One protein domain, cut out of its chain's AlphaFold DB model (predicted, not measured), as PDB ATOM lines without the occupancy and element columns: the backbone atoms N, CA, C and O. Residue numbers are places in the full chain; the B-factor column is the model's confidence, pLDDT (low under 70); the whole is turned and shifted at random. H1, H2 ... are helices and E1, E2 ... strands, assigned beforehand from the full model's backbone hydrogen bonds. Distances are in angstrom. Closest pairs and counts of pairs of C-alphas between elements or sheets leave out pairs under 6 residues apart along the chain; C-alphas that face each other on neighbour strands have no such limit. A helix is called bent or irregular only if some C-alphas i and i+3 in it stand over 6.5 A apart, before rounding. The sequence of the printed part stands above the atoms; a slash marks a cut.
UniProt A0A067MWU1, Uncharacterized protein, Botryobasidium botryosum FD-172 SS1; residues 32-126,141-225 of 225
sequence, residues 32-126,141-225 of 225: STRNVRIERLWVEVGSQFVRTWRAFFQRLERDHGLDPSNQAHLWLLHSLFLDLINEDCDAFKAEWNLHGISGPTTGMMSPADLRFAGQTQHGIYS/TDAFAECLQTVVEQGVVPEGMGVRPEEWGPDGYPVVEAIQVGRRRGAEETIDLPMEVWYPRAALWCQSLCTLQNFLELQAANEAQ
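AT A GLANCE: This is residues 32 to 126 and 141 to 225 of the 225 residues of an uncharacterized protein of Botryobasidium botryosum FD-172 SS1 (UniProt A0A067MWU1). Two long helices, H1 and H2, each bent into two arms, pass each other in a loose, elongated body, and the short hairpin E1 E2 packs on the arm H1b. At one end of the long axis H3 makes a corner with the end of H2b; toward the other end the long helix H5 crosses H2a, H4 crosses H5, and residues 217 to 225 stick out. The printed part has 180 residues, with five named helices and two named strands in the order H1 H2 H3 H4 E1 E2 H5, and its class is mostly helix. The two strands form one antiparallel sheet. The whole is loose, with a radius of gyration of the C-alphas of 21.6 A, and spans 70 by 41 by 31 A.

HOW THE PARTS SIT: H1, residues 36 to 63, was assigned as one helix by its hydrogen bonds but is bent, with C-alphas 48 and 51 7.4 A apart; its arms H1a, 36 to 48, and H1b, 51 to 63, stand at a steep tilt of 56 degrees. H2, residues 71 to 98, likewise one helix by its hydrogen bonds, is bent, with C-alphas 80 and 83 7.5 A apart; its arms H2a, 71 to 80, and H2b, 83 to 98, stand at a steep tilt of 57 degrees. H1a and H2b are close but not clearly touching; their closest C-alphas, of Val 45 and Phe 92, are 7.4 A apart. H3, residues 111 to 122, touches H2b with residues 111 to 112 alone, closest at the C-alphas of Asn 97 and Pro 111, 5.0 A. H4 is residues 142 to 154. E1, residues 176 to 180, and E2, residues 188 to 192, form a hairpin, with N 177 and O 191 2.9 A apart, within hydrogen-bond range. The closest C-alphas of H1b and E1, of Ala 55 and Glu 177, are 5.9 A apart. H5, residues 195 to 223, touches H2a at a steep tilt of 45 degrees, closest at the C-alphas of Leu 80 and Trp 205, 7.6 A. H4 touches H5 at a steep tilt of 57 degrees, opposite ways, closest at the C-alphas of Leu 148 and Ser 208, 6.4 A. Every O i to N i+4 pair is within hydrogen-bond range in H1a, H1b, H2a and H3; the counts are 11 of 12 in H2b, 8 of 9 in H4 and 23 of 25 in H5.

IN THESE COORDINATES: H1a begins at C-alpha 36, (-67.041, 11.138, -21.915). H2b measures 22.9 A from first to last C-alpha, and H4 19.1 A. H5, 41.5 A long, ends at C-alpha 223, (-21.203, -10.153, -1.417); it is neither bent nor irregular, but only just: C-alphas 197 and 200 are 6.4 A apart.

THE WHOLE: The two C-alphas farthest apart, of Pro 104 and Gln 225, are 73.7 A apart. Residues 127 to 140 are not printed, and C-alphas 126 and 141 across this cut are 33.4 A apart. The links from H2 to H3 and from H4 to E1 are long. Mean pLDDT of the printed part is 83.6; 27 residues are under 70, among them 141 to 157.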
ATOM      1  N   SER A  32     -68.993  10.366 -13.451       63.81
ATOM      2  CA  SER A  32     -68.400   9.631 -14.584       63.81
ATOM      3  C   SER A  32     -69.049   9.981 -15.929       63.81
ATOM      4  O   SER A  32     -68.364  10.173 -16.925       63.81
ATOM      5  N   THR A  33     -70.359  10.243 -15.948       65.50
ATOM      6  CA  THR A  33     -71.111  10.676 -17.144       65.50
ATOM      7  C   THR A  33     -70.634  11.981 -17.780       65.50
ATOM      8  O   THR A  33     -71.015  12.291 -18.905       65.50
ATOM      9  N   ARG A  34     -69.816  12.781 -17.089       67.19
ATOM     10  CA  ARG A  34     -69.222  14.002 -17.651       67.19
ATOM     11  C   ARG A  34     -67.745  13.835 -18.042       67.19
ATOM     12  O   ARG A  34     -67.141  14.826 -18.451       67.19
ATOM     13  N   ASN A  35     -67.198  12.620 -17.965       70.94
ATOM     14  CA  ASN A  35     -65.841  12.265 -18.398       70.94
ATOM     15  C   ASN A  35     -65.799  11.688 -19.827       70.94
ATOM     16  O   ASN A  35     -64.737  11.331 -20.316       70.94
ATOM     17  N   VAL A  36     -66.923  11.693 -20.550       77.44
ATOM     18  CA  VAL A  36     -67.041  11.138 -21.915       77.44
ATOM     19  C   VAL A  36     -65.948  11.637 -22.868       77.44
ATOM     20  O   VAL A  36     -65.469  10.892 -23.712       77.44
ATOM     21  N   ARG A  37     -65.526  12.903 -22.744       78.00
ATOM     22  CA  ARG A  37     -64.467  13.461 -23.599       78.00
ATOM     23  C   ARG A  37     -63.092  12.861 -23.310       78.00
ATOM     24  O   ARG A  37     -62.368  12.590 -24.258       78.00
ATOM     25  N   ILE A  38     -62.744  12.665 -22.035       80.75
ATOM     26  CA  ILE A  38     -61.463  12.053 -21.664       80.75
ATOM     27  C   ILE A  38     -61.484  10.554 -21.974       80.75
ATOM     28  O   ILE A  38     -60.512  10.035 -22.495       80.75
ATOM     29  N   GLU A  39     -62.618   9.881 -21.776       83.88
ATOM     30  CA  GLU A  39     -62.795   8.482 -22.188       83.88
ATOM     31  C   GLU A  39     -62.647   8.313 -23.704       83.88
ATOM     32  O   GLU A  39     -61.946   7.410 -24.151       83.88
ATOM     33  N   ARG A  40     -63.239   9.207 -24.508       85.50
ATOM     34  CA  ARG A  40     -63.065   9.184 -25.966       85.50
ATOM     35  C   ARG A  40     -61.620   9.466 -26.373       85.50
ATOM     36  O   ARG A  40     -61.116   8.774 -27.242       85.50
ATOM     37  N   LEU A  41     -60.952  10.421 -25.724       88.06
ATOM     38  CA  LEU A  41     -59.526  10.667 -25.950       88.06
ATOM     39  C   LEU A  41     -58.689   9.415 -25.660       88.06
ATOM     40  O   LEU A  41     -57.830   9.061 -26.455       88.06
ATOM     41  N   TRP A  42     -58.970   8.714 -24.560       87.88
ATOM     42  CA  TRP A  42     -58.280   7.470 -24.220       87.88
ATOM     43  C   TRP A  42     -58.508   6.353 -25.237       87.88
ATOM     44  O   TRP A  42     -57.614   5.536 -25.441       87.88
ATOM     45  N   VAL A  43     -59.672   6.308 -25.894       88.50
ATOM     46  CA  VAL A  43     -59.900   5.370 -27.004       88.50
ATOM     47  C   VAL A  43     -58.950   5.668 -28.163       88.50
ATOM     48  O   VAL A  43     -58.341   4.728 -28.662       88.50
ATOM     49  N   GLU A  44     -58.791   6.943 -28.527       90.94
ATOM     50  CA  GLU A  44     -57.920   7.393 -29.625       90.94
ATOM     51  C   GLU A  44     -56.437   7.151 -29.309       90.94
ATOM     52  O   GLU A  44     -55.729   6.532 -30.098       90.94
ATOM     53  N   VAL A  45     -55.988   7.538 -28.109       92.69
ATOM     54  CA  VAL A  45     -54.641   7.226 -27.590       92.69
ATOM     55  C   VAL A  45     -54.391   5.715 -27.621       92.69
ATOM     56  O   VAL A  45     -53.354   5.242 -28.088       92.69
ATOM     57  N   GLY A  46     -55.389   4.956 -27.161       90.62
ATOM     58  CA  GLY A  46     -55.427   3.503 -27.204       90.62
ATOM     59  C   GLY A  46     -55.145   2.957 -28.598       90.62
ATOM     60  O   GLY A  46     -54.235   2.152 -28.769       90.62
ATOM     61  N   SER A  47     -55.943   3.377 -29.578       88.44
ATOM     62  CA  SER A  47     -55.853   2.883 -30.951       88.44
ATOM     63  C   SER A  47     -54.607   3.337 -31.700       88.44
ATOM     64  O   SER A  47     -54.174   2.612 -32.585       88.44
ATOM     65  N   GLN A  48     -54.042   4.506 -31.385       90.94
ATOM     66  CA  GLN A  48     -52.929   5.047 -32.168       90.94
ATOM     67  C   GLN A  48     -51.579   4.413 -31.826       90.94
ATOM     68  O   GLN A  48     -50.822   4.100 -32.738       90.94
ATOM     69  N   PHE A  49     -51.273   4.197 -30.543       93.12
ATOM     70  CA  PHE A  49     -49.965   3.630 -30.172       93.12
ATOM     71  C   PHE A  49     -49.991   2.736 -28.928       93.12
ATOM     72  O   PHE A  49     -49.246   1.757 -28.855       93.12
ATOM     73  N   VAL A  50     -50.868   3.001 -27.950       94.38
ATOM     74  CA  VAL A  50     -50.844   2.272 -26.667       94.38
ATOM     75  C   VAL A  50     -51.168   0.786 -26.830       94.38
ATOM     76  O   VAL A  50     -50.557  -0.050 -26.164       94.38
ATOM     77  N   ARG A  51     -52.105   0.420 -27.714       94.12
ATOM     78  CA  ARG A  51     -52.414  -0.994 -27.994       94.12
ATOM     79  C   ARG A  51     -51.216  -1.735 -28.583       94.12
ATOM     80  O   ARG A  51     -50.987  -2.875 -28.194       94.12
ATOM     81  N   THR A  52     -50.437  -1.084 -29.440       95.00
ATOM     82  CA  THR A  52     -49.242  -1.656 -30.072       95.00
ATOM     83  C   THR A  52     -48.133  -1.912 -29.059       95.00
ATOM     84  O   THR A  52     -47.614  -3.023 -28.991       95.00
ATOM     85  N   TRP A  53     -47.856  -0.950 -28.174       96.44
ATOM     86  CA  TRP A  53     -46.933  -1.159 -27.051       96.44
ATOM     87  C   TRP A  53     -47.407  -2.249 -26.091       96.44
ATOM     88  O   TRP A  53     -46.621  -3.091 -25.663       96.44
ATOM     89  N   ARG A  54     -48.707  -2.282 -25.781       94.50
ATOM     90  CA  ARG A  54     -49.282  -3.338 -24.943       94.50
ATOM     91  C   ARG A  54     -49.116  -4.718 -25.574       94.50
ATOM     92  O   ARG A  54     -48.750  -5.650 -24.869       94.50
ATOM     93  N   ALA A  55     -49.392  -4.842 -26.868       95.38
ATOM     94  CA  ALA A  55     -49.200  -6.077 -27.615       95.38
ATOM     95  C   ALA A  55     -47.736  -6.524 -27.562       95.38
ATOM     96  O   ALA A  55     -47.440  -7.657 -27.192       95.38
ATOM     97  N   PHE A  56     -46.813  -5.598 -27.811       96.69
ATOM     98  CA  PHE A  56     -45.386  -5.863 -27.704       96.69
ATOM     99  C   PHE A  56     -44.974  -6.357 -26.306       96.69
ATOM    100  O   PHE A  56     -44.295  -7.374 -26.203       96.69
ATOM    101  N   PHE A  57     -45.424  -5.717 -25.223       96.12
ATOM    102  CA  PHE A  57     -45.088  -6.163 -23.864       96.12
ATOM    103  C   PHE A  57     -45.709  -7.510 -23.491       96.12
ATOM    104  O   PHE A  57     -45.055  -8.312 -22.833       96.12
ATOM    105  N   GLN A  58     -46.926  -7.805 -23.955       94.56
ATOM    106  CA  GLN A  58     -47.524  -9.133 -23.777       94.56
ATOM    107  C   GLN A  58     -46.720 -10.219 -24.500       94.56
ATOM    108  O   GLN A  58     -46.549 -11.315 -23.970       94.56
ATOM    109  N   ARG A  59     -46.168  -9.903 -25.676       94.06
ATOM    110  CA  ARG A  59     -45.231 -10.792 -26.364       94.06
ATOM    111  C   ARG A  59     -43.935 -10.972 -25.576       94.06
ATOM    112  O   ARG A  59     -43.476 -12.099 -25.442       94.06
ATOM    113  N   LEU A  60     -43.364  -9.898 -25.020       95.00
ATOM    114  CA  LEU A  60     -42.171 -10.010 -24.172       95.00
ATOM    115  C   LEU A  60     -42.407 -10.924 -22.962       95.00
ATOM    116  O   LEU A  60     -41.527 -11.709 -22.612       95.00
ATOM    117  N   GLU A  61     -43.582 -10.835 -22.338       94.81
ATOM    118  CA  GLU A  61     -43.971 -11.679 -21.200       94.81
ATOM    119  C   GLU A  61     -44.093 -13.149 -21.603       94.81
ATOM    120  O   GLU A  61     -43.586 -14.030 -20.911       94.81
ATOM    121  N   ARG A  62     -44.726 -13.421 -22.748       92.31
ATOM    122  CA  ARG A  62     -44.960 -14.789 -23.218       92.31
ATOM    123  C   ARG A  62     -43.697 -15.465 -23.751       92.31
ATOM    124  O   ARG A  62     -43.453 -16.622 -23.421       92.31
ATOM    125  N   ASP A  63     -42.933 -14.756 -24.579       90.19
ATOM    126  CA  ASP A  63     -41.919 -15.363 -25.450       90.19
ATOM    127  C   ASP A  63     -40.480 -14.971 -25.066       90.19
ATOM    128  O   ASP A  63     -39.541 -15.674 -25.430       90.19
ATOM    129  N   HIS A  64     -40.284 -13.877 -24.317       91.44
ATOM    130  CA  HIS A  64     -38.957 -13.276 -24.091       91.44
ATOM    131  C   HIS A  64     -38.601 -13.067 -22.607       91.44
ATOM    132  O   HIS A  64     -37.709 -12.278 -22.276       91.44
ATOM    133  N   GLY A  65     -39.293 -13.759 -21.698       91.19
ATOM    134  CA  GLY A  65     -38.922 -13.845 -20.280       91.19
ATOM    135  C   GLY A  65     -39.181 -12.586 -19.444       91.19
ATOM    136  O   GLY A  65     -38.588 -12.434 -18.373       91.19
ATOM    137  N   LEU A  66     -40.038 -11.667 -19.895       94.19
ATOM    138  CA  LEU A  66     -40.469 -10.544 -19.059       94.19
ATOM    139  C   LEU A  66     -41.351 -11.035 -17.898       94.19
ATOM    140  O   LEU A  66     -42.429 -11.570 -18.116       94.19
ATOM    141  N   ASP A  67     -40.922 -10.772 -16.662       92.69
ATOM    142  CA  ASP A  67     -41.733 -10.918 -15.454       92.69
ATOM    143  C   ASP A  67     -42.239  -9.537 -14.984       92.69
ATOM    144  O   ASP A  67     -41.446  -8.732 -14.483       92.69
ATOM    145  N   PRO A  68     -43.548  -9.235 -15.105       90.44
ATOM    146  CA  PRO A  68     -44.117  -7.952 -14.689       90.44
ATOM    147  C   PRO A  68     -44.155  -7.756 -13.165       90.44
ATOM    148  O   PRO A  68     -44.406  -6.644 -12.700       90.44
ATOM    149  N   SER A  69     -43.927  -8.808 -12.375       92.88
ATOM    150  CA  SER A  69     -43.819  -8.711 -10.916       92.88
ATOM    151  C   SER A  69     -42.405  -8.351 -10.446       92.88
ATOM    152  O   SER A  69     -42.219  -7.924  -9.302       92.88
ATOM    153  N   ASN A  70     -41.411  -8.463 -11.332       88.12
ATOM    154  CA  ASN A  70     -40.017  -8.181 -11.027       88.12
ATOM    155  C   ASN A  70     -39.686  -6.693 -11.241       88.12
ATOM    156  O   ASN A  70     -39.680  -6.183 -12.362       88.12
ATOM    157  N   GLN A  71     -39.335  -5.991 -10.159       88.62
ATOM    158  CA  GLN A  71     -39.002  -4.561 -10.203       88.62
ATOM    159  C   GLN A  71     -37.793  -4.248 -11.096       88.62
ATOM    160  O   GLN A  71     -37.771  -3.193 -11.724       88.62
ATOM    161  N   ALA A  72     -36.818  -5.157 -11.198       86.44
ATOM    162  CA  ALA A  72     -35.656  -4.972 -12.065       86.44
ATOM    163  C   ALA A  72     -36.048  -5.033 -13.550       86.44
ATOM    164  O   ALA A  72     -35.533  -4.268 -14.361       86.44
ATOM    165  N   HIS A  73     -37.019  -5.886 -13.900       91.62
ATOM    166  CA  HIS A  73     -37.560  -5.961 -15.257       91.62
ATOM    167  C   HIS A  73     -38.383  -4.714 -15.595       91.62
ATOM    168  O   HIS A  73     -38.254  -4.180 -16.693       91.62
ATOM    169  N   LEU A  74     -39.190  -4.211 -14.652       90.00
ATOM    170  CA  LEU A  74     -39.936  -2.957 -14.826       90.00
ATOM    171  C   LEU A  74     -38.999  -1.760 -15.007       90.00
ATOM    172  O   LEU A  74     -39.208  -0.941 -15.902       90.00
ATOM    173  N   TRP A  75     -37.946  -1.679 -14.191       89.38
ATOM    174  CA  TRP A  75     -36.904  -0.672 -14.352       89.38
ATOM    175  C   TRP A  75     -36.251  -0.778 -15.730       89.38
ATOM    176  O   TRP A  75     -36.124   0.230 -16.419       89.38
ATOM    177  N   LEU A  76     -35.916  -1.992 -16.174       88.69
ATOM    178  CA  LEU A  76     -35.297  -2.208 -17.476       88.69
ATOM    179  C   LEU A  76     -36.219  -1.801 -18.634       88.69
ATOM    180  O   LEU A  76     -35.775  -1.133 -19.563       88.69
ATOM    181  N   LEU A  77     -37.509  -2.145 -18.567       92.75
ATOM    182  CA  LEU A  77     -38.500  -1.697 -19.548       92.75
ATOM    183  C   LEU A  77     -38.554  -0.172 -19.636       92.75
ATOM    184  O   LEU A  77     -38.577   0.373 -20.739       92.75
ATOM    185  N   HIS A  78     -38.566   0.514 -18.490       88.75
ATOM    186  CA  HIS A  78     -38.556   1.974 -18.465       88.75
ATOM    187  C   HIS A  78     -37.266   2.525 -19.079       88.75
ATOM    188  O   HIS A  78     -37.340   3.371 -19.963       88.75
ATOM    189  N   SER A  79     -36.104   2.005 -18.683       87.25
ATOM    190  CA  SER A  79     -34.805   2.451 -19.202       87.25
ATOM    191  C   SER A  79     -34.662   2.272 -20.716       87.25
ATOM    192  O   SER A  79     -33.981   3.066 -21.353       87.25
ATOM    193  N   LEU A  80     -35.285   1.244 -21.304       89.81
ATOM    194  CA  LEU A  80     -35.180   0.962 -22.740       89.81
ATOM    195  C   LEU A  80     -36.237   1.667 -23.590       89.81
ATOM    196  O   LEU A  80     -35.960   2.048 -24.726       89.81
ATOM    197  N   PHE A  81     -37.471   1.761 -23.091       94.56
ATOM    198  CA  PHE A  81     -38.625   2.062 -23.941       94.56
ATOM    199  C   PHE A  81     -39.425   3.287 -23.504       94.56
ATOM    200  O   PHE A  81     -40.276   3.732 -24.274       94.56
ATOM    201  N   LEU A  82     -39.179   3.858 -22.318       91.00
ATOM    202  CA  LEU A  82     -39.954   5.008 -21.841       91.00
ATOM    203  C   LEU A  82     -39.800   6.225 -22.759       91.00
ATOM    204  O   LEU A  82     -40.798   6.870 -23.068       91.00
ATOM    205  N   ASP A  83     -38.588   6.499 -23.241       90.94
ATOM    206  CA  ASP A  83     -38.346   7.622 -24.151       90.94
ATOM    207  C   ASP A  83     -39.072   7.438 -25.486       90.94
ATOM    208  O   ASP A  83     -39.748   8.353 -25.943       90.94
ATOM    209  N   LEU A  84     -39.060   6.226 -26.050       93.75
ATOM    210  CA  LEU A  84     -39.804   5.914 -27.276       93.75
ATOM    211  C   LEU A  84     -41.324   6.047 -27.082       93.75
ATOM    212  O   LEU A  84     -42.029   6.542 -27.957       93.75
ATOM    213  N   ILE A  85     -41.843   5.633 -25.923       94.06
ATOM    214  CA  ILE A  85     -43.260   5.822 -25.584       94.06
ATOM    215  C   ILE A  85     -43.581   7.316 -25.443       94.06
ATOM    216  O   ILE A  85     -44.651   7.754 -25.870       94.06
ATOM    217  N   ASN A  86     -42.678   8.104 -24.855       92.69
ATOM    218  CA  ASN A  86     -42.838   9.552 -24.730       92.69
ATOM    219  C   ASN A  86     -42.809  10.243 -26.100       92.69
ATOM    220  O   ASN A  86     -43.621  11.137 -26.331       92.69
ATOM    221  N   GLU A  87     -41.952   9.797 -27.019       94.69
ATOM    222  CA  GLU A  87     -41.931  10.262 -28.409       94.69
ATOM    223  C   GLU A  87     -43.270   9.996 -29.111       94.69
ATOM    224  O   GLU A  87     -43.848  10.919 -29.689       94.69
ATOM    225  N   ASP A  88     -43.824   8.784 -28.991       95.50
ATOM    226  CA  ASP A  88     -45.154   8.458 -29.528       95.50
ATOM    227  C   ASP A  88     -46.254   9.320 -28.878       95.50
ATOM    228  O   ASP A  88     -47.174   9.794 -29.553       95.50
ATOM    229  N   CYS A  89     -46.150   9.586 -27.569       93.62
ATOM    230  CA  CYS A  89     -47.067  10.485 -26.864       93.62
ATOM    231  C   CYS A  89     -46.978  11.925 -27.390       93.62
ATOM    232  O   CYS A  89     -48.004  12.599 -27.528       93.62
ATOM    233  N   ASP A  90     -45.774  12.423 -27.662       94.38
ATOM    234  CA  ASP A  90     -45.553  13.768 -28.185       94.38
ATOM    235  C   ASP A  90     -46.009  13.898 -29.639       94.38
ATOM    236  O   ASP A  90     -46.654  14.895 -29.982       94.38
ATOM    237  N   ALA A  91     -45.784  12.872 -30.460       93.75
ATOM    238  CA  ALA A  91     -46.327  12.779 -31.810       93.75
ATOM    239  C   ALA A  91     -47.864  12.812 -31.790       93.75
ATOM    240  O   ALA A  91     -48.470  13.665 -32.446       93.75
ATOM    241  N   PHE A  92     -48.491  11.980 -30.946       94.19
ATOM    242  CA  PHE A  92     -49.938  11.999 -30.723       94.19
ATOM    243  C   PHE A  92     -50.417  13.394 -30.317       94.19
ATOM    244  O   PHE A  92     -51.376  13.918 -30.878       94.19
ATOM    245  N   LYS A  93     -49.753  14.034 -29.347       92.31
ATOM    246  CA  LYS A  93     -50.116  15.384 -28.889       92.31
ATOM    247  C   LYS A  93     -50.027  16.406 -30.019       92.31
ATOM    248  O   LYS A  93     -50.899  17.271 -30.105       92.31
ATOM    249  N   ALA A  94     -48.986  16.354 -30.844       92.31
ATOM    250  CA  ALA A  94     -48.804  17.281 -31.954       92.31
ATOM    251  C   ALA A  94     -49.932  17.140 -32.986       92.31
ATOM    252  O   ALA A  94     -50.568  18.136 -33.335       92.31
ATOM    253  N   GLU A  95     -50.240  15.910 -33.398       91.44
ATOM    254  CA  GLU A  95     -51.327  15.620 -34.336       91.44
ATOM    255  C   GLU A  95     -52.694  15.974 -33.739       91.44
ATOM    256  O   GLU A  95     -53.489  16.715 -34.329       91.44
ATOM    257  N   TRP A  96     -52.954  15.511 -32.518       90.12
ATOM    258  CA  TRP A  96     -54.217  15.733 -31.836       90.12
ATOM    259  C   TRP A  96     -54.465  17.217 -31.568       90.12
ATOM    260  O   TRP A  96     -55.604  17.664 -31.585       90.12
ATOM    261  N   ASN A  97     -53.451  18.050 -31.363       91.19
ATOM    262  CA  ASN A  97     -53.712  19.478 -31.191       91.19
ATOM    263  C   ASN A  97     -54.134  20.186 -32.488       91.19
ATOM    264  O   ASN A  97     -54.731  21.259 -32.407       91.19
ATOM    265  N   LEU A  98     -53.878  19.579 -33.649       90.62
ATOM    266  CA  LEU A  98     -54.184  20.132 -34.970       90.62
ATOM    267  C   LEU A  98     -55.422  19.503 -35.629       90.62
ATOM    268  O   LEU A  98     -55.972  20.095 -36.557       90.62
ATOM    269  N   HIS A  99     -55.905  18.347 -35.161       86.75
ATOM    270  CA  HIS A  99     -57.101  17.725 -35.743       86.75
ATOM    271  C   HIS A  99     -58.368  18.548 -35.460       86.75
ATOM    272  O   HIS A  99     -58.576  19.044 -34.355       86.75
ATOM    273  N   GLY A 100     -59.260  18.663 -36.445       85.88
ATOM    274  CA  GLY A 100     -60.539  19.352 -36.272       85.88
ATOM    275  C   GLY A 100     -61.518  18.544 -35.420       85.88
ATOM    276  O   GLY A 100     -61.869  17.413 -35.767       85.88
ATOM    277  N   ILE A 101     -62.035  19.128 -34.335       83.88
ATOM    278  CA  ILE A 101     -63.050  18.459 -33.516       83.88
ATOM    279  C   ILE A 101     -64.421  18.635 -34.170       83.88
ATOM    280  O   ILE A 101     -65.011  19.720 -34.180       83.88
ATOM    281  N   SER A 102     -64.984  17.527 -34.646       78.38
ATOM    282  CA  SER A 102     -66.341  17.498 -35.192       78.38
ATOM    283  C   SER A 102     -67.390  17.827 -34.127       78.38
ATOM    284  O   SER A 102     -67.397  17.262 -33.033       78.38
ATOM    285  N   GLY A 103     -68.314  18.729 -34.456       76.69
ATOM    286  CA  GLY A 103     -69.467  19.037 -33.615       76.69
ATOM    287  C   GLY A 103     -70.042  20.434 -33.861       76.69
ATOM    288  O   GLY A 103     -69.298  21.351 -34.205       76.69
ATOM    289  N   PRO A 104     -71.355  20.631 -33.639       70.88
ATOM    290  CA  PRO A 104     -72.025  21.914 -33.877       70.88
ATOM    291  C   PRO A 104     -71.511  23.043 -32.970       70.88
ATOM    292  O   PRO A 104     -71.632  24.210 -33.315       70.88
ATOM    293  N   THR A 105     -70.925  22.706 -31.816       73.81
ATOM    294  CA  THR A 105     -70.339  23.681 -30.881       73.81
ATOM    295  C   THR A 105     -68.894  24.038 -31.227       73.81
ATOM    296  O   THR A 105     -68.448  25.132 -30.908       73.81
ATOM    297  N   THR A 106     -68.154  23.112 -31.838       76.00
ATOM    298  CA  THR A 106     -66.723  23.263 -32.130       76.00
ATOM    299  C   THR A 106     -66.447  23.756 -33.543       76.00
ATOM    300  O   THR A 106     -65.379  24.299 -33.785       76.00
ATOM    301  N   GLY A 107     -67.380  23.573 -34.482       81.88
ATOM    302  CA  GLY A 107     -67.263  24.121 -35.835       81.88
ATOM    303  C   GLY A 107     -66.057  23.602 -36.621       81.88
ATOM    304  O   GLY A 107     -65.513  24.346 -37.425       81.88
ATOM    305  N   MET A 108     -65.625  22.357 -36.375       85.00
ATOM    306  CA  MET A 108     -64.413  21.752 -36.961       85.00
ATOM    307  C   MET A 108     -63.094  22.437 -36.573       85.00
ATOM    308  O   MET A 108     -62.057  22.111 -37.143       85.00
ATOM    309  N   MET A 109     -63.104  23.343 -35.595       86.25
ATOM    310  CA  MET A 109     -61.883  23.957 -35.075       86.25
ATOM    311  C   MET A 109     -61.016  22.917 -34.364       86.25
ATOM    312  O   MET A 109     -61.532  22.017 -33.686       86.25
ATOM    313  N   SER A 110     -59.698  23.055 -34.499       90.12
ATOM    314  CA  SER A 110     -58.750  22.207 -33.782       90.12
ATOM    315  C   SER A 110     -58.655  22.579 -32.298       90.12
ATOM    316  O   SER A 110     -59.006  23.704 -31.918       90.12
ATOM    317  N   PRO A 111     -58.173  21.685 -31.413       89.12
ATOM    318  CA  PRO A 111     -57.856  22.060 -30.037       89.12
ATOM    319  C   PRO A 111     -56.950  23.289 -29.941       89.12
ATOM    320  O   PRO A 111     -57.167  24.126 -29.060       89.12
ATOM    321  N   ALA A 112     -55.982  23.432 -30.852       88.31
ATOM    322  CA  ALA A 112     -55.124  24.605 -30.930       88.31
ATOM    323  C   ALA A 112     -55.921  25.880 -31.255       88.31
ATOM    324  O   ALA A 112     -55.778  26.876 -30.542       88.31
ATOM    325  N   ASP A 113     -56.819  25.836 -32.244       88.75
ATOM    326  CA  ASP A 113     -57.666  26.980 -32.617       88.75
ATOM    327  C   ASP A 113     -58.600  27.392 -31.475       88.75
ATOM    328  O   ASP A 113     -58.749  28.574 -31.163       88.75
ATOM    329  N   LEU A 114     -59.215  26.410 -30.811       87.31
ATOM    330  CA  LEU A 114     -60.094  26.643 -29.665       87.31
ATOM    331  C   LEU A 114     -59.329  27.248 -28.490       87.31
ATOM    332  O   LEU A 114     -59.841  28.142 -27.812       87.31
ATOM    333  N   ARG A 115     -58.101  26.774 -28.240       85.00
ATOM    334  CA  ARG A 115     -57.229  27.328 -27.201       85.00
ATOM    335  C   ARG A 115     -56.861  28.768 -27.526       85.00
ATOM    336  O   ARG A 115     -56.963  29.614 -26.642       85.00
ATOM    337  N   PHE A 116     -56.480  29.048 -28.769       87.19
ATOM    338  CA  PHE A 116     -56.159  30.394 -29.226       87.19
ATOM    339  C   PHE A 116     -57.358  31.341 -29.065       87.19
ATOM    340  O   PHE A 116     -57.245  32.359 -28.384       87.19
ATOM    341  N   ALA A 117     -58.534  30.958 -29.574       86.56
ATOM    342  CA  ALA A 117     -59.764  31.738 -29.435       86.56
ATOM    343  C   ALA A 117     -60.128  31.992 -27.961       86.56
ATOM    344  O   ALA A 117     -60.457  33.116 -27.574       86.56
ATOM    345  N   GLY A 118     -60.004  30.965 -27.114       85.19
ATOM    346  CA  GLY A 118     -60.233  31.076 -25.676       85.19
ATOM    347  C   GLY A 118     -59.260  32.036 -24.990       85.19
ATOM    348  O   GLY A 118     -59.685  32.831 -24.154       85.19
ATOM    349  N   GLN A 119     -57.978  32.018 -25.363       87.31
ATOM    350  CA  GLN A 119     -56.976  32.950 -24.838       87.31
ATOM    351  C   GLN A 119     -57.261  34.396 -25.249       87.31
ATOM    352  O   GLN A 119     -57.121  35.301 -24.426       87.31
ATOM    353  N   THR A 120     -57.704  34.625 -26.486       86.69
ATOM    354  CA  THR A 120     -58.106  35.959 -26.952       86.69
ATOM    355  C   THR A 120     -59.337  36.473 -26.202       86.69
ATOM    356  O   THR A 120     -59.396  37.648 -25.851       86.69
ATOM    357  N   GLN A 121     -60.314  35.604 -25.929       86.62
ATOM    358  CA  GLN A 121     -61.581  36.000 -25.310       86.62
ATOM    359  C   GLN A 121     -61.513  36.118 -23.778       86.62
ATOM    360  O   GLN A 121     -62.197  36.958 -23.190       86.62
ATOM    361  N   HIS A 122     -60.730  35.265 -23.117       82.62
ATOM    362  CA  HIS A 122     -60.743  35.103 -21.657       82.62
ATOM    363  C   HIS A 122     -59.385  35.357 -20.987       82.62
ATOM    364  O   HIS A 122     -59.286  35.265 -19.762       82.62
ATOM    365  N   GLY A 123     -58.360  35.713 -21.764       80.69
ATOM    366  CA  GLY A 123     -56.997  35.920 -21.287       80.69
ATOM    367  C   GLY A 123     -56.175  34.631 -21.225       80.69
ATOM    368  O   GLY A 123     -56.673  33.516 -21.391       80.69
ATOM    369  N   ILE A 124     -54.872  34.786 -20.993       75.69
ATOM    370  CA  ILE A 124     -53.921  33.671 -20.980       75.69
ATOM    371  C   ILE A 124     -53.999  32.944 -19.635       75.69
ATOM    372  O   ILE A 124     -53.737  33.520 -18.579       75.69
ATOM    373  N   TYR A 125     -54.322  31.652 -19.681       66.50
ATOM    374  CA  TYR A 125     -54.174  30.763 -18.534       66.50
ATOM    375  C   TYR A 125     -52.704  30.341 -18.412       66.50
ATOM    376  O   TYR A 125     -52.140  29.791 -19.357       66.50
ATOM    377  N   SER A 126     -52.080  30.615 -17.266       63.34
ATOM    378  CA  SER A 126     -50.727  30.145 -16.954       63.34
ATOM    379  C   SER A 126     -50.817  28.776 -16.278       63.34
ATOM    380  O   SER A 126     -51.450  28.650 -15.228       63.34
ATOM    381  N   THR A 141     -28.590   5.676 -13.608       57.69
ATOM    382  CA  THR A 141     -28.662   5.101 -14.979       57.69
ATOM    383  C   THR A 141     -27.323   5.018 -15.733       57.69
ATOM    384  O   THR A 141     -27.191   4.204 -16.644       57.69
ATOM    385  N   ASP A 142     -26.300   5.783 -15.342       59.25
ATOM    386  CA  ASP A 142     -25.124   6.007 -16.205       59.25
ATOM    387  C   ASP A 142     -24.233   4.762 -16.388       59.25
ATOM    388  O   ASP A 142     -23.856   4.423 -17.507       59.25
ATOM    389  N   ALA A 143     -23.957   4.010 -15.315       59.75
ATOM    390  CA  ALA A 143     -23.091   2.823 -15.387       59.75
ATOM    391  C   ALA A 143     -23.725   1.646 -16.159       59.75
ATOM    392  O   ALA A 143     -23.023   0.845 -16.775       59.75
ATOM    393  N   PHE A 144     -25.057   1.535 -16.137       63.84
ATOM    394  CA  PHE A 144     -25.776   0.520 -16.906       63.84
ATOM    395  C   PHE A 144     -25.819   0.874 -18.396       63.84
ATOM    396  O   PHE A 144     -25.623  -0.005 -19.235       63.84
ATOM    397  N   ALA A 145     -26.025   2.155 -18.719       67.50
ATOM    398  CA  ALA A 145     -26.087   2.634 -20.096       67.50
ATOM    399  C   ALA A 145     -24.785   2.349 -20.870       67.50
ATOM    400  O   ALA A 145     -24.842   1.848 -21.993       67.50
ATOM    401  N   GLU A 146     -23.618   2.574 -20.255       66.75
ATOM    402  CA  GLU A 146     -22.313   2.298 -20.881       66.75
ATOM    403  C   GLU A 146     -22.089   0.796 -21.160       66.75
ATOM    404  O   GLU A 146     -21.589   0.408 -22.223       66.75
ATOM    405  N   CYS A 147     -22.489  -0.078 -20.228       63.12
ATOM    406  CA  CYS A 147     -22.342  -1.525 -20.389       63.12
ATOM    407  C   CYS A 147     -23.305  -2.075 -21.453       63.12
ATOM    408  O   CYS A 147     -22.901  -2.856 -22.317       63.12
ATOM    409  N   LEU A 148     -24.558  -1.605 -21.442       64.88
ATOM    410  CA  LEU A 148     -25.560  -1.971 -22.435       64.88
ATOM    411  C   LEU A 148     -25.120  -1.574 -23.847       64.88
ATOM    412  O   LEU A 148     -25.220  -2.387 -24.764       64.88
ATOM    413  N   GLN A 149     -24.587  -0.362 -24.021       68.56
ATOM    414  CA  GLN A 149     -24.098   0.095 -25.320       68.56
ATOM    415  C   GLN A 149     -23.025  -0.848 -25.884       68.56
ATOM    416  O   GLN A 149     -23.087  -1.224 -27.053       68.56
ATOM    417  N   THR A 150     -22.108  -1.320 -25.037       62.50
ATOM    418  CA  THR A 150     -21.060  -2.267 -25.444       62.50
ATOM    419  C   THR A 150     -21.640  -3.613 -25.905       62.50
ATOM    420  O   THR A 150     -21.169  -4.187 -26.885       62.50
ATOM    421  N   VAL A 151     -22.674  -4.125 -25.230       60.91
ATOM    422  CA  VAL A 151     -23.318  -5.406 -25.582       60.91
ATOM    423  C   VAL A 151     -24.152  -5.287 -26.860       60.91
ATOM    424  O   VAL A 151     -24.112  -6.181 -27.709       60.91
ATOM    425  N   VAL A 152     -24.860  -4.168 -27.035       66.75
ATOM    426  CA  VAL A 152     -25.623  -3.873 -28.254       66.75
ATOM    427  C   VAL A 152     -24.686  -3.739 -29.460       66.75
ATOM    428  O   VAL A 152     -24.959  -4.328 -30.504       66.75
ATOM    429  N   GLU A 153     -23.552  -3.044 -29.313       65.75
ATOM    430  CA  GLU A 153     -22.536  -2.905 -30.369       65.75
ATOM    431  C   GLU A 153     -21.903  -4.247 -30.770       65.75
ATOM    432  O   GLU A 153     -21.555  -4.447 -31.934       65.75
ATOM    433  N   GLN A 154     -21.791  -5.195 -29.836       60.53
ATOM    434  CA  GLN A 154     -21.296  -6.545 -30.123       60.53
ATOM    435  C   GLN A 154     -22.324  -7.424 -30.855       60.53
ATOM    436  O   GLN A 154     -21.951  -8.465 -31.396       60.53
ATOM    437  N   GLY A 155     -23.604  -7.033 -30.883       59.34
ATOM    438  CA  GLY A 155     -24.658  -7.734 -31.622       59.34
ATOM    439  C   GLY A 155     -24.952  -9.154 -31.127       59.34
ATOM    440  O   GLY A 155     -25.602  -9.928 -31.832       59.34
ATOM    441  N   VAL A 156     -24.485  -9.528 -29.933       63.91
ATOM    442  CA  VAL A 156     -24.648 -10.883 -29.396       63.91
ATOM    443  C   VAL A 156     -26.072 -11.042 -28.876       63.91
ATOM    444  O   VAL A 156     -26.423 -10.531 -27.819       63.91
ATOM    445  N   VAL A 157     -26.918 -11.745 -29.624       68.94
ATOM    446  CA  VAL A 157     -28.283 -12.089 -29.197       68.94
ATOM    447  C   VAL A 157     -28.229 -13.359 -28.335       68.94
ATOM    448  O   VAL A 157     -27.674 -14.347 -28.807       68.94
ATOM    449  N   PRO A 158     -28.766 -13.394 -27.102       73.31
ATOM    450  CA  PRO A 158     -28.750 -14.598 -26.255       73.31
ATOM    451  C   PRO A 158     -29.520 -15.795 -26.851       73.31
ATOM    452  O   PRO A 158     -30.458 -15.601 -27.620       73.31
ATOM    453  N   GLU A 159     -29.113 -17.024 -26.506       74.19
ATOM    454  CA  GLU A 159     -29.837 -18.271 -26.846       74.19
ATOM    455  C   GLU A 159     -31.053 -18.480 -25.945       74.19
ATOM    456  O   GLU A 159     -31.054 -18.068 -24.787       74.19
ATOM    457  N   GLY A 160     -32.066 -19.171 -26.464       76.50
ATOM    458  CA  GLY A 160     -33.259 -19.596 -25.736       76.50
ATOM    459  C   GLY A 160     -34.332 -18.519 -25.585       76.50
ATOM    460  O   GLY A 160     -35.311 -18.748 -24.882       76.50
ATOM    461  N   MET A 161     -34.162 -17.364 -26.232       78.69
ATOM    462  CA  MET A 161     -35.026 -16.192 -26.051       78.69
ATOM    463  C   MET A 161     -35.991 -15.966 -27.224       78.69
ATOM    464  O   MET A 161     -36.670 -14.947 -27.253       78.69
ATOM    465  N   GLY A 162     -36.037 -16.851 -28.224       75.56
ATOM    466  CA  GLY A 162     -36.983 -16.778 -29.347       75.56
ATOM    467  C   GLY A 162     -36.723 -15.627 -30.327       75.56
ATOM    468  O   GLY A 162     -37.572 -15.299 -31.155       75.56
ATOM    469  N   VAL A 163     -35.559 -14.985 -30.230       80.62
ATOM    470  CA  VAL A 163     -35.150 -13.843 -31.066       80.62
ATOM    471  C   VAL A 163     -34.159 -14.243 -32.150       80.62
ATOM    472  O   VAL A 163     -33.989 -13.501 -33.112       80.62
ATOM    473  N   ARG A 164     -33.528 -15.416 -32.058       79.81
ATOM    474  CA  ARG A 164     -32.580 -15.866 -33.080       79.81
ATOM    475  C   ARG A 164     -33.308 -16.475 -34.285       79.81
ATOM    476  O   ARG A 164     -34.242 -17.245 -34.068       79.81
ATOM    477  N   PRO A 165     -32.875 -16.215 -35.535       80.06
ATOM    478  CA  PRO A 165     -33.475 -16.820 -36.727       80.06
ATOM    479  C   PRO A 165     -33.560 -18.349 -36.682       80.06
ATOM    480  O   PRO A 165     -34.479 -18.933 -37.248       80.06
ATOM    481  N   GLU A 166     -32.622 -19.001 -35.990       82.75
ATOM    482  CA  GLU A 166     -32.580 -20.454 -35.810       82.75
ATOM    483  C   GLU A 166     -33.675 -20.990 -34.871       82.75
ATOM    484  O   GLU A 166     -33.990 -22.177 -34.910       82.75
ATOM    485  N   GLU A 167     -34.249 -20.133 -34.023       82.94
ATOM    486  CA  GLU A 167     -35.296 -20.475 -33.048       82.94
ATOM    487  C   GLU A 167     -36.704 -20.237 -33.600       82.94
ATOM    488  O   GLU A 167     -37.698 -20.587 -32.963       82.94
ATOM    489  N   TRP A 168     -36.804 -19.622 -34.779       85.56
ATOM    490  CA  TRP A 168     -38.083 -19.293 -35.383       85.56
ATOM    491  C   TRP A 168     -38.752 -20.524 -35.993       85.56
ATOM    492  O   TRP A 168     -38.115 -21.450 -36.498       85.56
ATOM    493  N   GLY A 169     -40.083 -20.503 -35.977       80.94
ATOM    494  CA  GLY A 169     -40.883 -21.454 -36.734       80.94
ATOM    495  C   GLY A 169     -40.752 -21.245 -38.251       80.94
ATOM    496  O   GLY A 169     -40.130 -20.284 -38.707       80.94
ATOM    497  N   PRO A 170     -41.396 -22.105 -39.057       78.62
ATOM    498  CA  PRO A 170     -41.386 -22.001 -40.521       78.62
ATOM    499  C   PRO A 170     -41.912 -20.655 -41.051       78.62
ATOM    500  O   PRO A 170     -41.572 -20.266 -42.164       78.62
ATOM    501  N   ASP A 171     -42.703 -19.946 -40.244       81.44
ATOM    502  CA  ASP A 171     -43.326 -18.665 -40.576       81.44
ATOM    503  C   ASP A 171     -42.468 -17.438 -40.184       81.44
ATOM    504  O   ASP A 171     -42.872 -16.301 -40.423       81.44
ATOM    505  N   GLY A 172     -41.273 -17.647 -39.613       86.56
ATOM    506  CA  GLY A 172     -40.366 -16.579 -39.177       86.56
ATOM    507  C   GLY A 172     -40.750 -15.940 -37.835       86.56
ATOM    508  O   GLY A 172     -41.484 -16.524 -37.036       86.56
ATOM    509  N   TYR A 173     -40.221 -14.741 -37.559       86.00
ATOM    510  CA  TYR A 173     -40.547 -14.004 -36.335       86.00
ATOM    511  C   TYR A 173     -41.998 -13.483 -36.381       86.00
ATOM    512  O   TYR A 173     -42.387 -12.886 -37.389       86.00
ATOM    513  N   PRO A 174     -42.798 -13.637 -35.308       87.94
ATOM    514  CA  PRO A 174     -44.198 -13.223 -35.309       87.94
ATOM    515  C   PRO A 174     -44.380 -11.728 -35.609       87.94
ATOM    516  O   PRO A 174     -43.835 -10.867 -34.917       87.94
ATOM    517  N   VAL A 175     -45.215 -11.397 -36.596       90.94
ATOM    518  CA  VAL A 175     -45.530 -10.001 -36.977       90.94
ATOM    519  C   VAL A 175     -46.914  -9.540 -36.527       90.94
ATOM    520  O   VAL A 175     -47.330  -8.436 -36.847       90.94
ATOM    521  N   VAL A 176     -47.632 -10.365 -35.766       91.69
ATOM    522  CA  VAL A 176     -48.952 -10.042 -35.208       91.69
ATOM    523  C   VAL A 176     -49.056 -10.517 -33.768       91.69
ATOM    524  O   VAL A 176     -48.347 -11.438 -33.359       91.69
ATOM    525  N   GLU A 177     -49.926  -9.887 -32.993       91.69
ATOM    526  CA  GLU A 177     -50.181 -10.255 -31.604       91.69
ATOM    527  C   GLU A 177     -51.648 -10.015 -31.244       91.69
ATOM    528  O   GLU A 177     -52.215  -8.972 -31.570       91.69
ATOM    529  N   ALA A 178     -52.283 -10.986 -30.589       90.56
ATOM    530  CA  ALA A 178     -53.687 -10.888 -30.211       90.56
ATOM    531  C   ALA A 178     -53.805 -10.329 -28.792       90.56
ATOM    532  O   ALA A 178     -53.340 -10.943 -27.834       90.56
ATOM    533  N   ILE A 179     -54.471  -9.181 -28.645       90.06
ATOM    534  CA  ILE A 179     -54.686  -8.559 -27.339       90.06
ATOM    535  C   ILE A 179     -56.172  -8.491 -27.001       90.06
ATOM    536  O   ILE A 179     -57.021  -8.156 -27.821       90.06
ATOM    537  N   GLN A 180     -56.506  -8.745 -25.739       84.56
ATOM    538  CA  GLN A 180     -57.865  -8.573 -25.227       84.56
ATOM    539  C   GLN A 180     -58.180  -7.075 -25.081       84.56
ATOM    540  O   GLN A 180     -57.585  -6.402 -24.230       84.56
ATOM    541  N   VAL A 181     -59.126  -6.547 -25.858       78.62
ATOM    542  CA  VAL A 181     -59.533  -5.134 -25.855       78.62
ATOM    543  C   VAL A 181     -60.916  -4.966 -25.234       78.62
ATOM    544  O   VAL A 181     -61.917  -5.535 -25.657       78.62
ATOM    545  N   GLY A 182     -60.983  -4.141 -24.189       73.31
ATOM    546  CA  GLY A 182     -62.217  -3.883 -23.453       73.31
ATOM    547  C   GLY A 182     -62.587  -4.972 -22.440       73.31
ATOM    548  O   GLY A 182     -61.880  -5.955 -22.226       73.31
ATOM    549  N   ARG A 183     -63.723  -4.762 -21.763       67.56
ATOM    550  CA  ARG A 183     -64.142  -5.555 -20.590       67.56
ATOM    551  C   ARG A 183     -64.838  -6.876 -20.938       67.56
ATOM    552  O   ARG A 183     -65.073  -7.692 -20.051       67.56
ATOM    553  N   ARG A 184     -65.225  -7.083 -22.200       73.50
ATOM    554  CA  ARG A 184     -65.974  -8.270 -22.635       73.50
ATOM    555  C   ARG A 184     -65.008  -9.394 -22.991       73.50
ATOM    556  O   ARG A 184     -64.250  -9.252 -23.939       73.50
ATOM    557  N   ARG A 185     -65.085 -10.522 -22.282       64.44
ATOM    558  CA  ARG A 185     -64.300 -11.731 -22.581       64.44
ATOM    559  C   ARG A 185     -64.462 -12.142 -24.055       64.44
ATOM    560  O   ARG A 185     -65.600 -12.267 -24.510       64.44
ATOM    561  N   GLY A 186     -63.348 -12.333 -24.765       64.56
ATOM    562  CA  GLY A 186     -63.320 -12.727 -26.183       64.56
ATOM    563  C   GLY A 186     -63.366 -11.566 -27.183       64.56
ATOM    564  O   GLY A 186     -63.499 -11.798 -28.378       64.56
ATOM    565  N   ALA A 187     -63.283 -10.319 -26.716       76.19
ATOM    566  CA  ALA A 187     -63.025  -9.167 -27.576       76.19
ATOM    567  C   ALA A 187     -61.515  -9.071 -27.845       76.19
ATOM    568  O   ALA A 187     -60.828  -8.231 -27.271       76.19
ATOM    569  N   GLU A 188     -61.000  -9.996 -28.647       86.56
ATOM    570  CA  GLU A 188     -59.605  -9.993 -29.079       86.56
ATOM    571  C   GLU A 188     -59.454  -9.120 -30.325       86.56
ATOM    572  O   GLU A 188     -60.254  -9.188 -31.258       86.56
ATOM    573  N   GLU A 189     -58.439  -8.268 -30.305       88.94
ATOM    574  CA  GLU A 189     -58.013  -7.458 -31.437       88.94
ATOM    575  C   GLU A 189     -56.616  -7.929 -31.834       88.94
ATOM    576  O   GLU A 189     -55.725  -8.032 -30.988       88.94
ATOM    577  N   THR A 190     -56.436  -8.245 -33.113       92.56
ATOM    578  CA  THR A 190     -55.121  -8.563 -33.668       92.56
ATOM    579  C   THR A 190     -54.409  -7.262 -33.991       92.56
ATOM    580  O   THR A 190     -54.927  -6.442 -34.746       92.56
ATOM    581  N   ILE A 191     -53.236  -7.081 -33.399       94.00
ATOM    582  CA  ILE A 191     -52.387  -5.918 -33.601       94.00
ATOM    583  C   ILE A 191     -51.201  -6.321 -34.464       94.00
ATOM    584  O   ILE A 191     -50.491  -7.278 -34.145       94.00
ATOM    585  N   ASP A 192     -50.983  -5.568 -35.536       94.06
ATOM    586  CA  ASP A 192     -49.805  -5.718 -36.378       94.06
ATOM    587  C   ASP A 192     -48.569  -5.174 -35.652       94.06
ATOM    588  O   ASP A 192     -48.544  -4.047 -35.151       94.06
ATOM    589  N   LEU A 193     -47.519  -5.986 -35.622       94.31
ATOM    590  CA  LEU A 193     -46.200  -5.673 -35.090       94.31
ATOM    591  C   LEU A 193     -45.159  -5.886 -36.201       94.31
ATOM    592  O   LEU A 193     -44.501  -6.928 -36.224       94.31
ATOM    593  N   PRO A 194     -44.997  -4.909 -37.120       93.56
ATOM    594  CA  PRO A 194     -44.013  -4.981 -38.195       93.56
ATOM    595  C   PRO A 194     -42.622  -5.324 -37.666       93.56
ATOM    596  O   PRO A 194     -42.140  -4.708 -36.705       93.56
ATOM    597  N   MET A 195     -41.982  -6.312 -38.292       90.62
ATOM    598  CA  MET A 195     -40.677  -6.814 -37.867       90.62
ATOM    599  C   MET A 195     -39.653  -5.677 -37.807       90.62
ATOM    600  O   MET A 195     -38.913  -5.573 -36.839       90.62
ATOM    601  N   GLU A 196     -39.655  -4.772 -38.779       92.56
ATOM    602  CA  GLU A 196     -38.688  -3.679 -38.916       92.56
ATOM    603  C   GLU A 196     -38.662  -2.748 -37.697       92.56
ATOM    604  O   GLU A 196     -37.634  -2.147 -37.395       92.56
ATOM    605  N   VAL A 197     -39.790  -2.642 -36.992       92.94
ATOM    606  CA  VAL A 197     -39.950  -1.772 -35.824       92.94
ATOM    607  C   VAL A 197     -39.790  -2.559 -34.527       92.94
ATOM    608  O   VAL A 197     -39.096  -2.118 -33.609       92.94
ATOM    609  N   TRP A 198     -40.433  -3.723 -34.426       95.06
ATOM    610  CA  TRP A 198     -40.611  -4.412 -33.145       95.06
ATOM    611  C   TRP A 198     -39.606  -5.528 -32.891       95.06
ATOM    612  O   TRP A 198     -39.304  -5.811 -31.731       95.06
ATOM    613  N   TYR A 199     -39.044  -6.136 -33.936       92.56
ATOM    614  CA  TYR A 199     -37.992  -7.136 -33.759       92.56
ATOM    615  C   TYR A 199     -36.712  -6.534 -33.150       92.56
ATOM    616  O   TYR A 199     -36.250  -7.078 -32.146       92.56
ATOM    617  N   PRO A 200     -36.173  -5.390 -33.631       93.75
ATOM    618  CA  PRO A 200     -35.000  -4.774 -33.006       93.75
ATOM    619  C   PRO A 200     -35.209  -4.460 -31.519       93.75
ATOM    620  O   PRO A 200     -34.301  -4.634 -30.712       93.75
ATOM    621  N   ARG A 201     -36.429  -4.060 -31.137       95.25
ATOM    622  CA  ARG A 201     -36.800  -3.789 -29.740       95.25
ATOM    623  C   ARG A 201     -36.833  -5.066 -28.898       95.25
ATOM    624  O   ARG A 201     -36.354  -5.054 -27.769       95.25
ATOM    625  N   ALA A 202     -37.358  -6.169 -29.436       93.56
ATOM    626  CA  ALA A 202     -37.332  -7.464 -28.754       93.56
ATOM    627  C   ALA A 202     -35.902  -7.996 -28.583       93.56
ATOM    628  O   ALA A 202     -35.546  -8.478 -27.508       93.56
ATOM    629  N   ALA A 203     -35.060  -7.856 -29.611       91.00
ATOM    630  CA  ALA A 203     -33.649  -8.219 -29.537       91.00
ATOM    631  C   ALA A 203     -32.914  -7.397 -28.465       91.00
ATOM    632  O   ALA A 203     -32.235  -7.976 -27.615       91.00
ATOM    633  N   LEU A 204     -33.126  -6.075 -28.444       91.88
ATOM    634  CA  LEU A 204     -32.583  -5.175 -27.425       91.88
ATOM    635  C   LEU A 204     -33.028  -5.583 -26.015       91.88
ATOM    636  O   LEU A 204     -32.201  -5.639 -25.105       91.88
ATOM    637  N   TRP A 205     -34.308  -5.914 -25.828       93.88
ATOM    638  CA  TRP A 205     -34.814  -6.430 -24.555       93.88
ATOM    639  C   TRP A 205     -34.046  -7.680 -24.110       93.88
ATOM    640  O   TRP A 205     -33.518  -7.708 -23.001       93.88
ATOM    641  N   CYS A 206     -33.922  -8.685 -24.981       91.75
ATOM    642  CA  CYS A 206     -33.262  -9.948 -24.645       91.75
ATOM    643  C   CYS A 206     -31.780  -9.747 -24.289       91.75
ATOM    644  O   CYS A 206     -31.295 -10.303 -23.303       91.75
ATOM    645  N   GLN A 207     -31.071  -8.918 -25.060       87.62
ATOM    646  CA  GLN A 207     -29.674  -8.553 -24.799       87.62
ATOM    647  C   GLN A 207     -29.511  -7.860 -23.445       87.62
ATOM    648  O   GLN A 207     -28.623  -8.200 -22.656       87.62
ATOM    649  N   SER A 208     -30.400  -6.912 -23.158       87.44
ATOM    650  CA  SER A 208     -30.353  -6.141 -21.921       87.44
ATOM    651  C   SER A 208     -30.703  -6.994 -20.706       87.44
ATOM    652  O   SER A 208     -30.057  -6.875 -19.670       87.44
ATOM    653  N   LEU A 209     -31.687  -7.887 -20.838       88.56
ATOM    654  CA  LEU A 209     -32.097  -8.799 -19.775       88.56
ATOM    655  C   LEU A 209     -30.968  -9.770 -19.410       88.56
ATOM    656  O   LEU A 209     -30.666  -9.930 -18.231       88.56
ATOM    657  N   CYS A 210     -30.294 -10.347 -20.407       86.06
ATOM    658  CA  CYS A 210     -29.126 -11.204 -20.184       86.06
ATOM    659  C   CYS A 210     -27.991 -10.441 -19.479       86.06
ATOM    660  O   CYS A 210     -27.416 -10.917 -18.501       86.06
ATOM    661  N   THR A 211     -27.706  -9.214 -19.925       82.62
ATOM    662  CA  THR A 211     -26.698  -8.348 -19.289       82.62
ATOM    663  C   THR A 211     -27.047  -8.054 -17.831       82.62
ATOM    664  O   THR A 211     -26.194  -8.175 -16.953       82.62
ATOM    665  N   LEU A 212     -28.308  -7.711 -17.561       84.44
ATOM    666  CA  LEU A 212     -28.800  -7.424 -16.218       84.44
ATOM    667  C   LEU A 212     -28.691  -8.649 -15.303       84.44
ATOM    668  O   LEU A 212     -28.219  -8.521 -14.177       84.44
ATOM    669  N   GLN A 213     -29.081  -9.832 -15.784       84.00
ATOM    670  CA  GLN A 213     -28.976 -11.082 -15.026       84.00
ATOM    671  C   GLN A 213     -27.523 -11.384 -14.647       84.00
ATOM    672  O   GLN A 213     -27.232 -11.572 -13.468       84.00
ATOM    673  N   ASN A 214     -26.598 -11.309 -15.608       80.88
ATOM    674  CA  ASN A 214     -25.170 -11.508 -15.347       80.88
ATOM    675  C   ASN A 214     -24.620 -10.502 -14.324       80.88
ATOM    676  O   ASN A 214     -23.826 -10.860 -13.454       80.88
ATOM    677  N   PHE A 215     -25.041  -9.237 -14.403       79.69
ATOM    678  CA  PHE A 215     -24.610  -8.208 -13.458       79.69
ATOM    679  C   PHE A 215     -25.084  -8.507 -12.029       79.69
ATOM    680  O   PHE A 215     -24.290  -8.439 -11.090       79.69
ATOM    681  N   LEU A 216     -26.353  -8.891 -11.868       79.00
ATOM    682  CA  LEU A 216     -26.925  -9.247 -10.568       79.00
ATOM    683  C   LEU A 216     -26.263 -10.498  -9.971       79.00
ATOM    684  O   LEU A 216     -25.976 -10.527  -8.774       79.00
ATOM    685  N   GLU A 217     -25.965 -11.507 -10.794       79.94
ATOM    686  CA  GLU A 217     -25.248 -12.713 -10.360       79.94
ATOM    687  C   GLU A 217     -23.828 -12.397  -9.869       79.94
ATOM    688  O   GLU A 217     -23.410 -12.887  -8.816       79.94
ATOM    689  N   LEU A 218     -23.096 -11.536 -10.583       78.19
ATOM    690  CA  LEU A 218     -21.755 -11.104 -10.181       78.19
ATOM    691  C   LEU A 218     -21.766 -10.301  -8.875       78.19
ATOM    692  O   LEU A 218     -20.876 -10.477  -8.043       78.19
ATOM    693  N   GLN A 219     -22.764  -9.437  -8.670       75.75
ATOM    694  CA  GLN A 219     -22.919  -8.706  -7.410       75.75
ATOM    695  C   GLN A 219     -23.177  -9.658  -6.237       75.75
ATOM    696  O   GLN A 219     -22.480  -9.576  -5.226       75.75
ATOM    697  N   ALA A 220     -24.092 -10.618  -6.401       75.44
ATOM    698  CA  ALA A 220     -24.388 -11.614  -5.374       75.44
ATOM    699  C   ALA A 220     -23.172 -12.496  -5.028       75.44
ATOM    700  O   ALA A 220     -22.957 -12.827  -3.862       75.44
ATOM    701  N   ALA A 221     -22.350 -12.857  -6.022       77.00
ATOM    702  CA  ALA A 221     -21.132 -13.641  -5.806       77.00
ATOM    703  C   ALA A 221     -20.058 -12.874  -5.013       77.00
ATOM    704  O   ALA A 221     -19.366 -13.470  -4.189       77.00
ATOM    705  N   ASN A 222     -19.937 -11.561  -5.237       71.75
ATOM    706  CA  ASN A 222     -18.976 -10.709  -4.535       71.75
ATOM    707  C   ASN A 222     -19.391 -10.408  -3.086       71.75
ATOM    708  O   ASN A 222     -18.525 -10.228  -2.239       71.75
ATOM    709  N   GLU A 223     -20.692 -10.361  -2.784       72.12
ATOM    710  CA  GLU A 223     -21.203 -10.153  -1.417       72.12
ATOM    711  C   GLU A 223     -21.107 -11.408  -0.530       72.12
ATOM    712  O   GLU A 223     -21.180 -11.312   0.695       72.12
ATOM    713  N   ALA A 224     -20.946 -12.589  -1.134       65.94
ATOM    714  CA  ALA A 224     -20.831 -13.868  -0.432       65.94
ATOM    715  C   ALA A 224     -19.389 -14.235  -0.008       65.94
ATOM    716  O   ALA A 224     -19.203 -15.266   0.648       65.94
ATOM    717  N   GLN A 225     -18.386 -13.433  -0.390       56.09
ATOM    718  CA  GLN A 225     -16.966 -13.581  -0.023       56.09
ATOM    719  C   GLN A 225     -16.573 -12.644   1.123       56.09
ATOM    720  O   GLN A 225     -15.764 -13.094   1.969       56.09
TER     721      GLN A 225